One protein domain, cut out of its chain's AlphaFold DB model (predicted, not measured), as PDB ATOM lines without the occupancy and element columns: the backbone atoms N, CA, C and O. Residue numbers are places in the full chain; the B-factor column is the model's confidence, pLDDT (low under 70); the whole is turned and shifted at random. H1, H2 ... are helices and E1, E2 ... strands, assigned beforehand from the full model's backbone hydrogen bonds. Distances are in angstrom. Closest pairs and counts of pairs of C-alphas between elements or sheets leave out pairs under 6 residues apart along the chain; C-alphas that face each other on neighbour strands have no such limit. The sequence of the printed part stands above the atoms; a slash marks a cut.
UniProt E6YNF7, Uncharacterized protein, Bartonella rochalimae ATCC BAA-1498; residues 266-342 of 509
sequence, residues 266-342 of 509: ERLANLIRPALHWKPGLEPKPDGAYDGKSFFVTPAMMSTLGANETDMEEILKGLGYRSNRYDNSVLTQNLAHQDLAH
ATOM      1  N   GLU A 266     -48.780 -55.601 -13.057       95.56
ATOM      2  CA  GLU A 266     -49.651 -54.434 -13.149       95.56
ATOM      3  C   GLU A 266     -48.989 -53.164 -12.608       95.56
ATOM      4  O   GLU A 266     -49.214 -52.074 -13.140       95.56
ATOM      5  N   ARG A 267     -48.097 -53.289 -11.617       95.12
ATOM      6  CA  ARG A 267     -47.229 -52.186 -11.186       95.12
ATOM      7  C   ARG A 267     -46.274 -51.759 -12.299       95.12
ATOM      8  O   ARG A 267     -46.180 -50.567 -12.577       95.12
ATOM      9  N   LEU A 268     -45.642 -52.714 -12.984       95.12
ATOM     10  CA  LEU A 268     -44.823 -52.441 -14.167       95.12
ATOM     11  C   LEU A 268     -45.641 -51.708 -15.241       95.12
ATOM     12  O   LEU A 268     -45.198 -50.698 -15.782       95.12
ATOM     13  N   ALA A 269     -46.862 -52.170 -15.519       94.31
ATOM     14  CA  ALA A 269     -47.738 -51.517 -16.487       94.31
ATOM     15  C   ALA A 269     -48.056 -50.060 -16.111       94.31
ATOM     16  O   ALA A 269     -48.194 -49.211 -16.993       94.31
ATOM     17  N   ASN A 270     -48.169 -49.763 -14.815       93.69
ATOM     18  CA  ASN A 270     -48.390 -48.406 -14.324       93.69
ATOM     19  C   ASN A 270     -47.153 -47.503 -14.464       93.69
ATOM     20  O   ASN A 270     -47.345 -46.299 -14.575       93.69
ATOM     21  N   LEU A 271     -45.931 -48.048 -14.522       92.88
ATOM     22  CA  LEU A 271     -44.717 -47.285 -14.862       92.88
ATOM     23  C   LEU A 271     -44.623 -47.013 -16.370       92.88
ATOM     24  O   LEU A 271     -44.273 -45.917 -16.790       92.88
ATOM     25  N   ILE A 272     -44.984 -47.999 -17.194       92.69
ATOM     26  CA  ILE A 272     -44.906 -47.892 -18.659       92.69
ATOM     27  C   ILE A 272     -45.986 -46.948 -19.214       92.69
ATOM     28  O   ILE A 272     -45.755 -46.225 -20.182       92.69
ATOM     29  N   ARG A 273     -47.189 -46.942 -18.626       91.31
ATOM     30  CA  ARG A 273     -48.335 -46.189 -19.160       91.31
ATOM     31  C   ARG A 273     -48.081 -44.670 -19.250       91.31
ATOM     32  O   ARG A 273     -48.364 -44.126 -20.315       91.31
ATOM     33  N   PRO A 274     -47.568 -43.977 -18.215       91.38
ATOM     34  CA  PRO A 274     -47.195 -42.566 -18.323       91.38
ATOM     35  C   PRO A 274     -46.147 -42.318 -19.409       91.38
ATOM     36  O   PRO A 274     -46.323 -41.397 -20.201       91.38
ATOM     37  N   ALA A 275     -45.124 -43.174 -19.515       89.56
ATOM     38  CA  ALA A 275     -44.083 -43.048 -20.537       89.56
ATOM     39  C   ALA A 275     -44.640 -43.155 -21.969       89.56
ATOM     40  O   ALA A 275     -44.219 -42.418 -22.857       89.56
ATOM     41  N   LEU A 276     -45.638 -44.019 -22.183       88.94
ATOM     42  CA  LEU A 276     -46.318 -44.179 -23.473       88.94
ATOM     43  C   LEU A 276     -47.330 -43.076 -23.803       88.94
ATOM     44  O   LEU A 276     -47.688 -42.934 -24.964       88.94
ATOM     45  N   HIS A 277     -47.862 -42.353 -22.817       87.19
ATOM     46  CA  HIS A 277     -48.839 -41.279 -23.053       87.19
ATOM     47  C   HIS A 277     -48.231 -39.881 -23.002       87.19
ATOM     48  O   HIS A 277     -48.909 -38.908 -23.343       87.19
ATOM     49  N   TRP A 278     -46.976 -39.783 -22.575       90.25
ATOM     50  CA  TRP A 278     -46.231 -38.540 -22.570       90.25
ATOM     51  C   TRP A 278     -46.084 -37.988 -23.988       90.25
ATOM     52  O   TRP A 278     -45.918 -38.744 -24.936       90.25
ATOM     53  N   LYS A 279     -46.147 -36.668 -24.145       85.94
ATOM     54  CA  LYS A 279     -45.881 -35.995 -25.420       85.94
ATOM     55  C   LYS A 279     -44.687 -35.059 -25.236       85.94
ATOM     56  O   LYS A 279     -44.620 -34.428 -24.177       85.94
ATOM     57  N   PRO A 280     -43.807 -34.923 -26.244       83.12
ATOM     58  CA  PRO A 280     -42.750 -33.916 -26.218       83.12
ATOM     59  C   PRO A 280     -43.320 -32.534 -25.871       83.12
ATOM     60  O   PRO A 280     -44.335 -32.126 -26.439       83.12
ATOM     61  N   GLY A 281     -42.716 -31.871 -24.882       79.75
ATOM     62  CA  GLY A 281     -43.129 -30.551 -24.392       79.75
ATOM     63  C   GLY A 281     -44.029 -30.536 -23.145       79.75
ATOM     64  O   GLY A 281     -44.278 -29.456 -22.613       79.75
ATOM     65  N   LEU A 282     -44.505 -31.684 -22.643       82.19
ATOM     66  CA  LEU A 282     -45.184 -31.756 -21.338       82.19
ATOM     67  C   LEU A 282     -44.168 -32.010 -20.212       82.19
ATOM     68  O   LEU A 282     -43.445 -33.002 -20.257       82.19
ATOM     69  N   GLU A 283     -44.153 -31.186 -19.168       83.81
ATOM     70  CA  GLU A 283     -43.386 -31.452 -17.941       83.81
ATOM     71  C   GLU A 283     -44.319 -31.849 -16.780       83.81
ATOM     72  O   GLU A 283     -45.440 -31.337 -16.706       83.81
ATOM     73  N   PRO A 284     -43.896 -32.755 -15.872       86.12
ATOM     74  CA  PRO A 284     -42.606 -33.452 -15.839       86.12
ATOM     75  C   PRO A 284     -42.526 -34.627 -16.833       86.12
ATOM     76  O   PRO A 284     -43.511 -35.334 -17.059       86.12
ATOM     77  N   LYS A 285     -41.335 -34.856 -17.406       87.69
ATOM     78  CA  LYS A 285     -41.042 -35.996 -18.291       87.69
ATOM     79  C   LYS A 285     -40.970 -37.294 -17.472       87.69
ATOM     80  O   LYS A 285     -40.108 -37.393 -16.604       87.69
ATOM     81  N   PRO A 286     -41.835 -38.292 -17.731       89.00
ATOM     82  CA  PRO A 286     -41.754 -39.581 -17.057       89.00
ATOM     83  C   PRO A 286     -40.488 -40.344 -17.451       89.00
ATOM     84  O   PRO A 286     -40.083 -40.337 -18.618       89.00
ATOM     85  N   ASP A 287     -39.917 -41.073 -16.498       86.19
ATOM     86  CA  ASP A 287     -38.765 -41.938 -16.742       86.19
ATOM     87  C   ASP A 287     -39.060 -42.958 -17.849       86.19
ATOM     88  O   ASP A 287     -40.094 -43.633 -17.850       86.19
ATOM     89  N   GLY A 288     -38.130 -43.102 -18.794       85.62
ATOM     90  CA  GLY A 288     -38.279 -44.036 -19.911       85.62
ATOM     91  C   GLY A 288     -39.057 -43.488 -21.109       85.62
ATOM     92  O   GLY A 288     -39.110 -44.168 -22.132       85.62
ATOM     93  N   ALA A 289     -39.655 -42.292 -21.024       88.38
ATOM     94  CA  ALA A 289     -40.402 -41.694 -22.133       88.38
ATOM     95  C   ALA A 289     -39.479 -41.249 -23.283       88.38
ATOM     96  O   ALA A 289     -38.439 -40.628 -23.049       88.38
ATOM     97  N   TYR A 290     -39.887 -41.537 -24.526       84.81
ATOM     98  CA  TYR A 290     -39.151 -41.143 -25.734       84.81
ATOM     99  C   TYR A 290     -39.979 -40.271 -26.690       84.81
ATOM    100  O   TYR A 290     -39.770 -39.070 -26.753       84.81
ATOM    101  N   ASP A 291     -40.936 -40.848 -27.419       82.94
ATOM    102  CA  ASP A 291     -41.693 -40.182 -28.500       82.94
ATOM    103  C   ASP A 291     -43.217 -40.168 -28.256       82.94
ATOM    104  O   ASP A 291     -44.000 -39.824 -29.145       82.94
ATOM    105  N   GLY A 292     -43.660 -40.604 -27.073       80.06
ATOM    106  CA  GLY A 292     -45.081 -40.758 -26.750       80.06
ATOM    107  C   GLY A 292     -45.786 -41.925 -27.437       80.06
ATOM    108  O   GLY A 292     -47.014 -41.978 -27.490       80.06
ATOM    109  N   LYS A 293     -45.022 -42.852 -28.015       84.44
ATOM    110  CA  LYS A 293     -45.505 -44.144 -28.536       84.44
ATOM    111  C   LYS A 293     -44.610 -45.300 -28.109       84.44
ATOM    112  O   LYS A 293     -45.034 -46.460 -28.153       84.44
ATOM    113  N   SER A 294     -43.405 -44.966 -27.685       89.00
ATOM    114  CA  SER A 294     -42.325 -45.867 -27.388       89.00
ATOM    115  C   SER A 294     -41.612 -45.443 -26.108       89.00
ATOM    116  O   SER A 294     -41.597 -44.266 -25.736       89.00
ATOM    117  N   PHE A 295     -41.018 -46.418 -25.432       91.94
ATOM    118  CA  PHE A 295     -40.279 -46.208 -24.191       91.94
ATOM    119  C   PHE A 295     -39.001 -47.047 -24.174       91.94
ATOM    120  O   PHE A 295     -38.899 -48.047 -24.887       91.94
ATOM    121  N   PHE A 296     -38.035 -46.661 -23.349       91.31
ATOM    122  CA  PHE A 296     -36.868 -47.486 -23.041       91.31
ATOM    123  C   PHE A 296     -36.983 -48.070 -21.632       91.31
ATOM    124  O   PHE A 296     -37.666 -47.535 -20.758       91.31
ATOM    125  N   VAL A 297     -36.319 -49.202 -21.420       92.56
ATOM    126  CA  VAL A 297     -36.293 -49.888 -20.127       92.56
ATOM    127  C   VAL A 297     -35.514 -49.056 -19.114       92.56
ATOM    128  O   VAL A 297     -34.362 -48.704 -19.354       92.56
ATOM    129  N   THR A 298     -36.125 -48.778 -17.964       92.50
ATOM    130  CA  THR A 298     -35.470 -48.046 -16.873       92.50
ATOM    131  C   THR A 298     -35.019 -48.987 -15.750       92.50
ATOM    132  O   THR A 298     -35.617 -50.052 -15.551       92.50
ATOM    133  N   PRO A 299     -34.011 -48.598 -14.945       92.81
ATOM    134  CA  PRO A 299     -33.620 -49.350 -13.752       92.81
ATOM    135  C   PRO A 299     -34.775 -49.582 -12.768       92.81
ATOM    136  O   PRO A 299     -34.883 -50.661 -12.187       92.81
ATOM    137  N   ALA A 300     -35.695 -48.618 -12.639       92.50
ATOM    138  CA  ALA A 300     -36.887 -48.750 -11.801       92.50
ATOM    139  C   ALA A 300     -37.818 -49.883 -12.271       92.50
ATOM    140  O   ALA A 300     -38.359 -50.632 -11.450       92.50
ATOM    141  N   MET A 301     -37.974 -50.059 -13.589       94.38
ATOM    142  CA  MET A 301     -38.744 -51.170 -14.157       94.38
ATOM    143  C   MET A 301     -38.082 -52.525 -13.855       94.38
ATOM    144  O   MET A 301     -38.785 -53.478 -13.522       94.38
ATOM    145  N   MET A 302     -36.745 -52.614 -13.935       93.50
ATOM    146  CA  MET A 302     -35.991 -53.861 -13.693       93.50
ATOM    147  C   MET A 302     -36.042 -54.249 -12.216       93.50
ATOM    148  O   MET A 302     -36.382 -55.385 -11.878       93.50
ATOM    149  N   SER A 303     -35.818 -53.266 -11.343       93.56
ATOM    150  CA  SER A 303     -35.899 -53.412  -9.890       93.56
ATOM    151  C   SER A 303     -37.287 -53.880  -9.434       93.56
ATOM    152  O   SER A 303     -37.396 -54.807  -8.637       93.56
ATOM    153  N   THR A 304     -38.364 -53.337 -10.020       92.38
ATOM    154  CA  THR A 304     -39.746 -53.735  -9.689       92.38
ATOM    155  C   THR A 304     -40.002 -55.232  -9.909       92.38
ATOM    156  O   THR A 304     -40.727 -55.856  -9.134       92.38
ATOM    157  N   LEU A 305     -39.421 -55.813 -10.962       90.31
ATOM    158  CA  LEU A 305     -39.589 -57.228 -11.305       90.31
ATOM    159  C   LEU A 305     -38.574 -58.142 -10.610       90.31
ATOM    160  O   LEU A 305     -38.815 -59.349 -10.542       90.31
ATOM    161  N   GLY A 306     -37.452 -57.598 -10.129       90.00
ATOM    162  CA  GLY A 306     -36.288 -58.390  -9.731       90.00
ATOM    163  C   GLY A 306     -35.723 -59.184 -10.914       90.00
ATOM    164  O   GLY A 306     -35.479 -60.384 -10.796       90.00
ATOM    165  N   ALA A 307     -35.627 -58.541 -12.081       88.94
ATOM    166  CA  ALA A 307     -35.258 -59.178 -13.342       88.94
ATOM    167  C   ALA A 307     -34.109 -58.429 -14.028       88.94
ATOM    168  O   ALA A 307     -34.008 -57.207 -13.923       88.94
ATOM    169  N   ASN A 308     -33.275 -59.175 -14.752       91.94
ATOM    170  CA  ASN A 308     -32.183 -58.615 -15.546       91.94
ATOM    171  C   ASN A 308     -32.700 -57.989 -16.853       91.94
ATOM    172  O   ASN A 308     -33.865 -58.146 -17.220       91.94
ATOM    173  N   GLU A 309     -31.819 -57.310 -17.590       90.44
ATOM    174  CA  GLU A 309     -32.157 -56.696 -18.884       90.44
ATOM    175  C   GLU A 309     -32.690 -57.739 -19.884       90.44
ATOM    176  O   GLU A 309     -33.764 -57.557 -20.455       90.44
ATOM    177  N   THR A 310     -32.013 -58.888 -19.997       91.31
ATOM    178  CA  THR A 310     -32.414 -60.017 -20.859       91.31
ATOM    179  C   THR A 310     -33.792 -60.571 -20.497       91.31
ATOM    180  O   THR A 310     -34.641 -60.786 -21.363       91.31
ATOM    181  N   ASP A 311     -34.032 -60.756 -19.201       91.94
ATOM    182  CA  ASP A 311     -35.300 -61.227 -18.657       91.94
ATOM    183  C   ASP A 311     -36.429 -60.235 -18.939       91.94
ATOM    184  O   ASP A 311     -37.546 -60.631 -19.284       91.94
ATOM    185  N   MET A 312     -36.147 -58.935 -18.820       92.81
ATOM    186  CA  MET A 312     -37.130 -57.910 -19.133       92.81
ATOM    187  C   MET A 312     -37.518 -57.944 -20.607       92.81
ATOM    188  O   MET A 312     -38.701 -57.786 -20.918       92.81
ATOM    189  N   GLU A 313     -36.573 -58.191 -21.516       92.81
ATOM    190  CA  GLU A 313     -36.925 -58.338 -22.924       92.81
ATOM    191  C   GLU A 313     -37.915 -59.485 -23.152       92.81
ATOM    192  O   GLU A 313     -38.882 -59.319 -23.898       92.81
ATOM    193  N   GLU A 314     -37.685 -60.650 -22.536       91.81
ATOM    194  CA  GLU A 314     -38.584 -61.804 -22.648       91.81
ATOM    195  C   GLU A 314     -39.969 -61.494 -22.064       91.81
ATOM    196  O   GLU A 314     -40.989 -61.800 -22.690       91.81
ATOM    197  N   ILE A 315     -40.015 -60.821 -20.910       93.19
ATOM    198  CA  ILE A 315     -41.255 -60.391 -20.251       93.19
ATOM    199  C   ILE A 315     -42.035 -59.427 -21.154       93.19
ATOM    200  O   ILE A 315     -43.220 -59.648 -21.417       93.19
ATOM    201  N   LEU A 316     -41.387 -58.384 -21.682       93.25
ATOM    202  CA  LEU A 316     -42.021 -57.395 -22.557       93.25
ATOM    203  C   LEU A 316     -42.502 -58.025 -23.874       93.25
ATOM    204  O   LEU A 316     -43.636 -57.768 -24.294       93.25
ATOM    205  N   LYS A 317     -41.708 -58.920 -24.478       92.38
ATOM    206  CA  LYS A 317     -42.122 -59.720 -25.645       92.38
ATOM    207  C   LYS A 317     -43.351 -60.578 -25.319       92.38
ATOM    208  O   LYS A 317     -44.315 -60.580 -26.086       92.38
ATOM    209  N   GLY A 318     -43.369 -61.246 -24.163       89.56
ATOM    210  CA  GLY A 318     -44.499 -62.057 -23.689       89.56
ATOM    211  C   GLY A 318     -45.781 -61.249 -23.450       89.56
ATOM    212  O   GLY A 318     -46.886 -61.717 -23.740       89.56
ATOM    213  N   LEU A 319     -45.652 -60.000 -22.993       90.38
ATOM    214  CA  LEU A 319     -46.772 -59.065 -22.830       90.38
ATOM    215  C   LEU A 319     -47.307 -58.536 -24.175       90.38
ATOM    216  O   LEU A 319     -48.457 -58.087 -24.254       90.38
ATOM    217  N   GLY A 320     -46.533 -58.666 -25.256       88.94
ATOM    218  CA  GLY A 320     -46.898 -58.251 -26.612       88.94
ATOM    219  C   GLY A 320     -46.286 -56.921 -27.054       88.94
ATOM    220  O   GLY A 320     -46.740 -56.353 -28.050       88.94
ATOM    221  N   TYR A 321     -45.278 -56.423 -26.335       91.50
ATOM    222  CA  TYR A 321     -44.439 -55.331 -26.821       91.50
ATOM    223  C   TYR A 321     -43.443 -55.845 -27.861       91.50
ATOM    224  O   TYR A 321     -43.095 -57.028 -27.899       91.50
ATOM    225  N   ARG A 322     -42.981 -54.941 -28.719       90.19
ATOM    226  CA  ARG A 322     -41.916 -55.195 -29.691       90.19
ATOM    227  C   ARG A 322     -40.787 -54.213 -29.465       90.19
ATOM    228  O   ARG A 322     -41.061 -53.062 -29.133       90.19
ATOM    229  N   SER A 323     -39.560 -54.683 -29.643       90.25
ATOM    230  CA  SER A 323     -38.363 -53.862 -29.548       90.25
ATOM    231  C   SER A 323     -37.824 -53.529 -30.934       90.25
ATOM    232  O   SER A 323     -37.729 -54.402 -31.798       90.25
ATOM    233  N   ASN A 324     -37.427 -52.273 -31.115       86.62
ATOM    234  CA  ASN A 324     -36.589 -51.820 -32.216       86.62
ATOM    235  C   ASN A 324     -35.226 -51.432 -31.639       86.62
ATOM    236  O   ASN A 324     -35.152 -50.751 -30.616       86.62
ATOM    237  N   ARG A 325     -34.148 -51.891 -32.277       83.44
ATOM    238  CA  ARG A 325     -32.783 -51.521 -31.889       83.44
ATOM    239  C   ARG A 325     -32.498 -50.111 -32.384       83.44
ATOM    240  O   ARG A 325     -32.677 -49.847 -33.570       83.44
ATOM    241  N   TYR A 326     -32.062 -49.239 -31.485       76.75
ATOM    242  CA  TYR A 326     -31.611 -47.891 -31.806       76.75
ATOM    243  C   TYR A 326     -30.164 -47.708 -31.360       76.75
ATOM    244  O   TYR A 326     -29.764 -48.192 -30.297       76.75
ATOM    245  N   ASP A 327     -29.385 -47.006 -32.181       72.88
ATOM    246  CA  ASP A 327     -28.037 -46.603 -31.804       72.88
ATOM    247  C   ASP A 327     -28.095 -45.433 -30.806       72.88
ATOM    248  O   ASP A 327     -28.910 -44.513 -30.938       72.88
ATOM    249  N   ASN A 328     -27.258 -45.494 -29.773       64.12
ATOM    250  CA  ASN A 328     -27.318 -44.597 -28.615       64.12
ATOM    251  C   ASN A 328     -26.906 -43.157 -28.975       64.12
ATOM    252  O   ASN A 328     -27.441 -42.185 -28.434       64.12
ATOM    253  N   SER A 329     -26.005 -43.024 -29.952       61.38
ATOM    254  CA  SER A 329     -25.542 -41.750 -30.516       61.38
ATOM    255  C   SER A 329     -26.707 -40.928 -31.088       61.38
ATOM    256  O   SER A 329     -26.905 -39.772 -30.717       61.38
ATOM    257  N   VAL A 330     -27.544 -41.566 -31.907       61.19
ATOM    258  CA  VAL A 330     -28.728 -40.970 -32.536       61.19
ATOM    259  C   VAL A 330     -29.838 -40.717 -31.513       61.19
ATOM    260  O   VAL A 330     -30.545 -39.715 -31.597       61.19
ATOM    261  N   LEU A 331     -29.994 -41.589 -30.514       60.28
ATOM    262  CA  LEU A 331     -31.007 -41.421 -29.469       60.28
ATOM    263  C   LEU A 331     -30.717 -40.201 -28.586       60.28
ATOM    264  O   LEU A 331     -31.622 -39.406 -28.334       60.28
ATOM    265  N   THR A 332     -29.460 -40.024 -28.175       61.97
ATOM    266  CA  THR A 332     -29.025 -38.875 -27.365       61.97
ATOM    267  C   THR A 332     -29.116 -37.575 -28.161       61.97
ATOM    268  O   THR A 332     -29.610 -36.581 -27.638       61.97
ATOM    269  N   GLN A 333     -28.735 -37.592 -29.445       60.44
ATOM    270  CA  GLN A 333     -28.923 -36.452 -30.347       60.44
ATOM    271  C   GLN A 333     -30.403 -36.098 -30.517       60.44
ATOM    272  O   GLN A 333     -30.756 -34.934 -30.402       60.44
ATOM    273  N   ASN A 334     -31.290 -37.074 -30.720       62.75
ATOM    274  CA  ASN A 334     -32.725 -36.817 -30.882       62.75
ATOM    275  C   ASN A 334     -33.386 -36.303 -29.599       62.75
ATOM    276  O   ASN A 334     -34.232 -35.417 -29.675       62.75
ATOM    277  N   LEU A 335     -32.999 -36.825 -28.430       62.44
ATOM    278  CA  LEU A 335     -33.456 -36.300 -27.142       62.44
ATOM    279  C   LEU A 335     -32.948 -34.868 -26.924       62.44
ATOM    280  O   LEU A 335     -33.745 -33.988 -26.623       62.44
ATOM    281  N   ALA A 336     -31.662 -34.611 -27.182       60.69
ATOM    282  CA  ALA A 336     -31.078 -33.275 -27.083       60.69
ATOM    283  C   ALA A 336     -31.705 -32.292 -28.084       60.69
ATOM    284  O   ALA A 336     -31.981 -31.153 -27.727       60.69
ATOM    285  N   HIS A 337     -31.994 -32.715 -29.317       58.25
ATOM    286  CA  HIS A 337     -32.704 -31.902 -30.304       58.25
ATOM    287  C   HIS A 337     -34.158 -31.638 -29.902       58.25
ATOM    288  O   HIS A 337     -34.647 -30.547 -30.164       58.25
ATOM    289  N   GLN A 338     -34.847 -32.581 -29.250       57.59
ATOM    290  CA  GLN A 338     -36.193 -32.352 -28.709       57.59
ATOM    291  C   GLN A 338     -36.179 -31.361 -27.536       57.59
ATOM    292  O   GLN A 338     -37.042 -30.486 -27.475       57.59
ATOM    293  N   ASP A 339     -35.178 -31.448 -26.659       56.88
ATOM    294  CA  ASP A 339     -35.012 -30.526 -25.533       56.88
ATOM    295  C   ASP A 339     -34.573 -29.120 -26.020       56.88
ATOM    296  O   ASP A 339     -35.069 -28.099 -25.539       56.88
ATOM    297  N   LEU A 340     -33.713 -29.039 -27.047       51.72
ATOM    298  CA  LEU A 340     -33.251 -27.784 -27.663       51.72
ATOM    299  C   LEU A 340     -34.313 -27.116 -28.551       51.72
ATOM    300  O   LEU A 340     -34.469 -25.896 -28.493       51.72
ATOM    301  N   ALA A 341     -35.079 -27.882 -29.335       51.28
ATOM    302  CA  ALA A 341     -36.179 -27.351 -30.145       51.28
ATOM    303  C   ALA A 341     -37.298 -26.750 -29.278       51.28
ATOM    304  O   ALA A 341     -37.990 -25.833 -29.720       51.28
ATOM    305  N   HIS A 342     -37.452 -27.213 -28.033       49.44
ATOM    306  CA  HIS A 342     -38.416 -26.657 -27.084       49.44
ATOM    307  C   HIS A 342     -37.868 -25.511 -26.222       49.44
ATOM    308  O   HIS A 342     -38.625 -24.594 -25.898       49.44
TER     309      HIS A 342
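What this domain is: This is residues 266 to 342 of the 509 residues of an uncharacterized protein of Bartonella rochalimae ATCC BAA-1498 (UniProt E6YNF7). H2 and H3 make one end and H4 the other, joined by the strand E2; H1 runs beside H2 in its first part, opposite ways, and the short strand E1 is near the middle. After H1 the stretch 278 to 293 loops out and folds back to E1, while residues 325 to 330 stick out. The printed part has 77 residues with four named helices and two named strands, in the order H1 E1 H2 H3 E2 H4, and its class is mostly helix. It is compact, with a radius of gyration of the C-alphas of 13.0 A and spans of 36 by 25 by 20 A.

How they stand to each other: H1, residues 266 to 277, touches H2, residues 299 to 305, with residues 267 to 271 alone; the closest C-alphas are those of Leu 268 and Met 301, 6.2 A. They run opposite ways at a shallow tilt of 34 degrees, only just short of steep. The closest C-alphas of H1 and E1, residues 294 to 296, are Leu 276 and Ser 294, 5.8 A. H3, residues 309 to 319, is close to H2 but not clearly touching, C-alphas 302 and 312 being 6.9 A apart, at a steep tilt of 63 degrees. E2, residues 321 to 326, is near E1; each pairs with no named strand. H4, residues 328 to 342, meets E2 only through their link. H3 and H4 have each O i to N i+4 pair within hydrogen-bond range; H1 has 6 of 8, H2 2 of 3.

Where its parts are: H1 begins at C-alpha 266 (-49.651, -54.434, -13.149) and is 16.5 A long. E1 is 7.2 A, H2 10.2 A, H3 15.3 A and E2 15.6 A. H4 is 21.2 A and ends at C-alpha 342 (-38.416, -26.657, -27.084).

The domain as a whole: The farthest C-alphas, Gly 306 and Ala 341, are 37.2 A apart. The printed part has no cut; the link H1 to E1 is long. Residues 328 to 342 have pLDDT under 70.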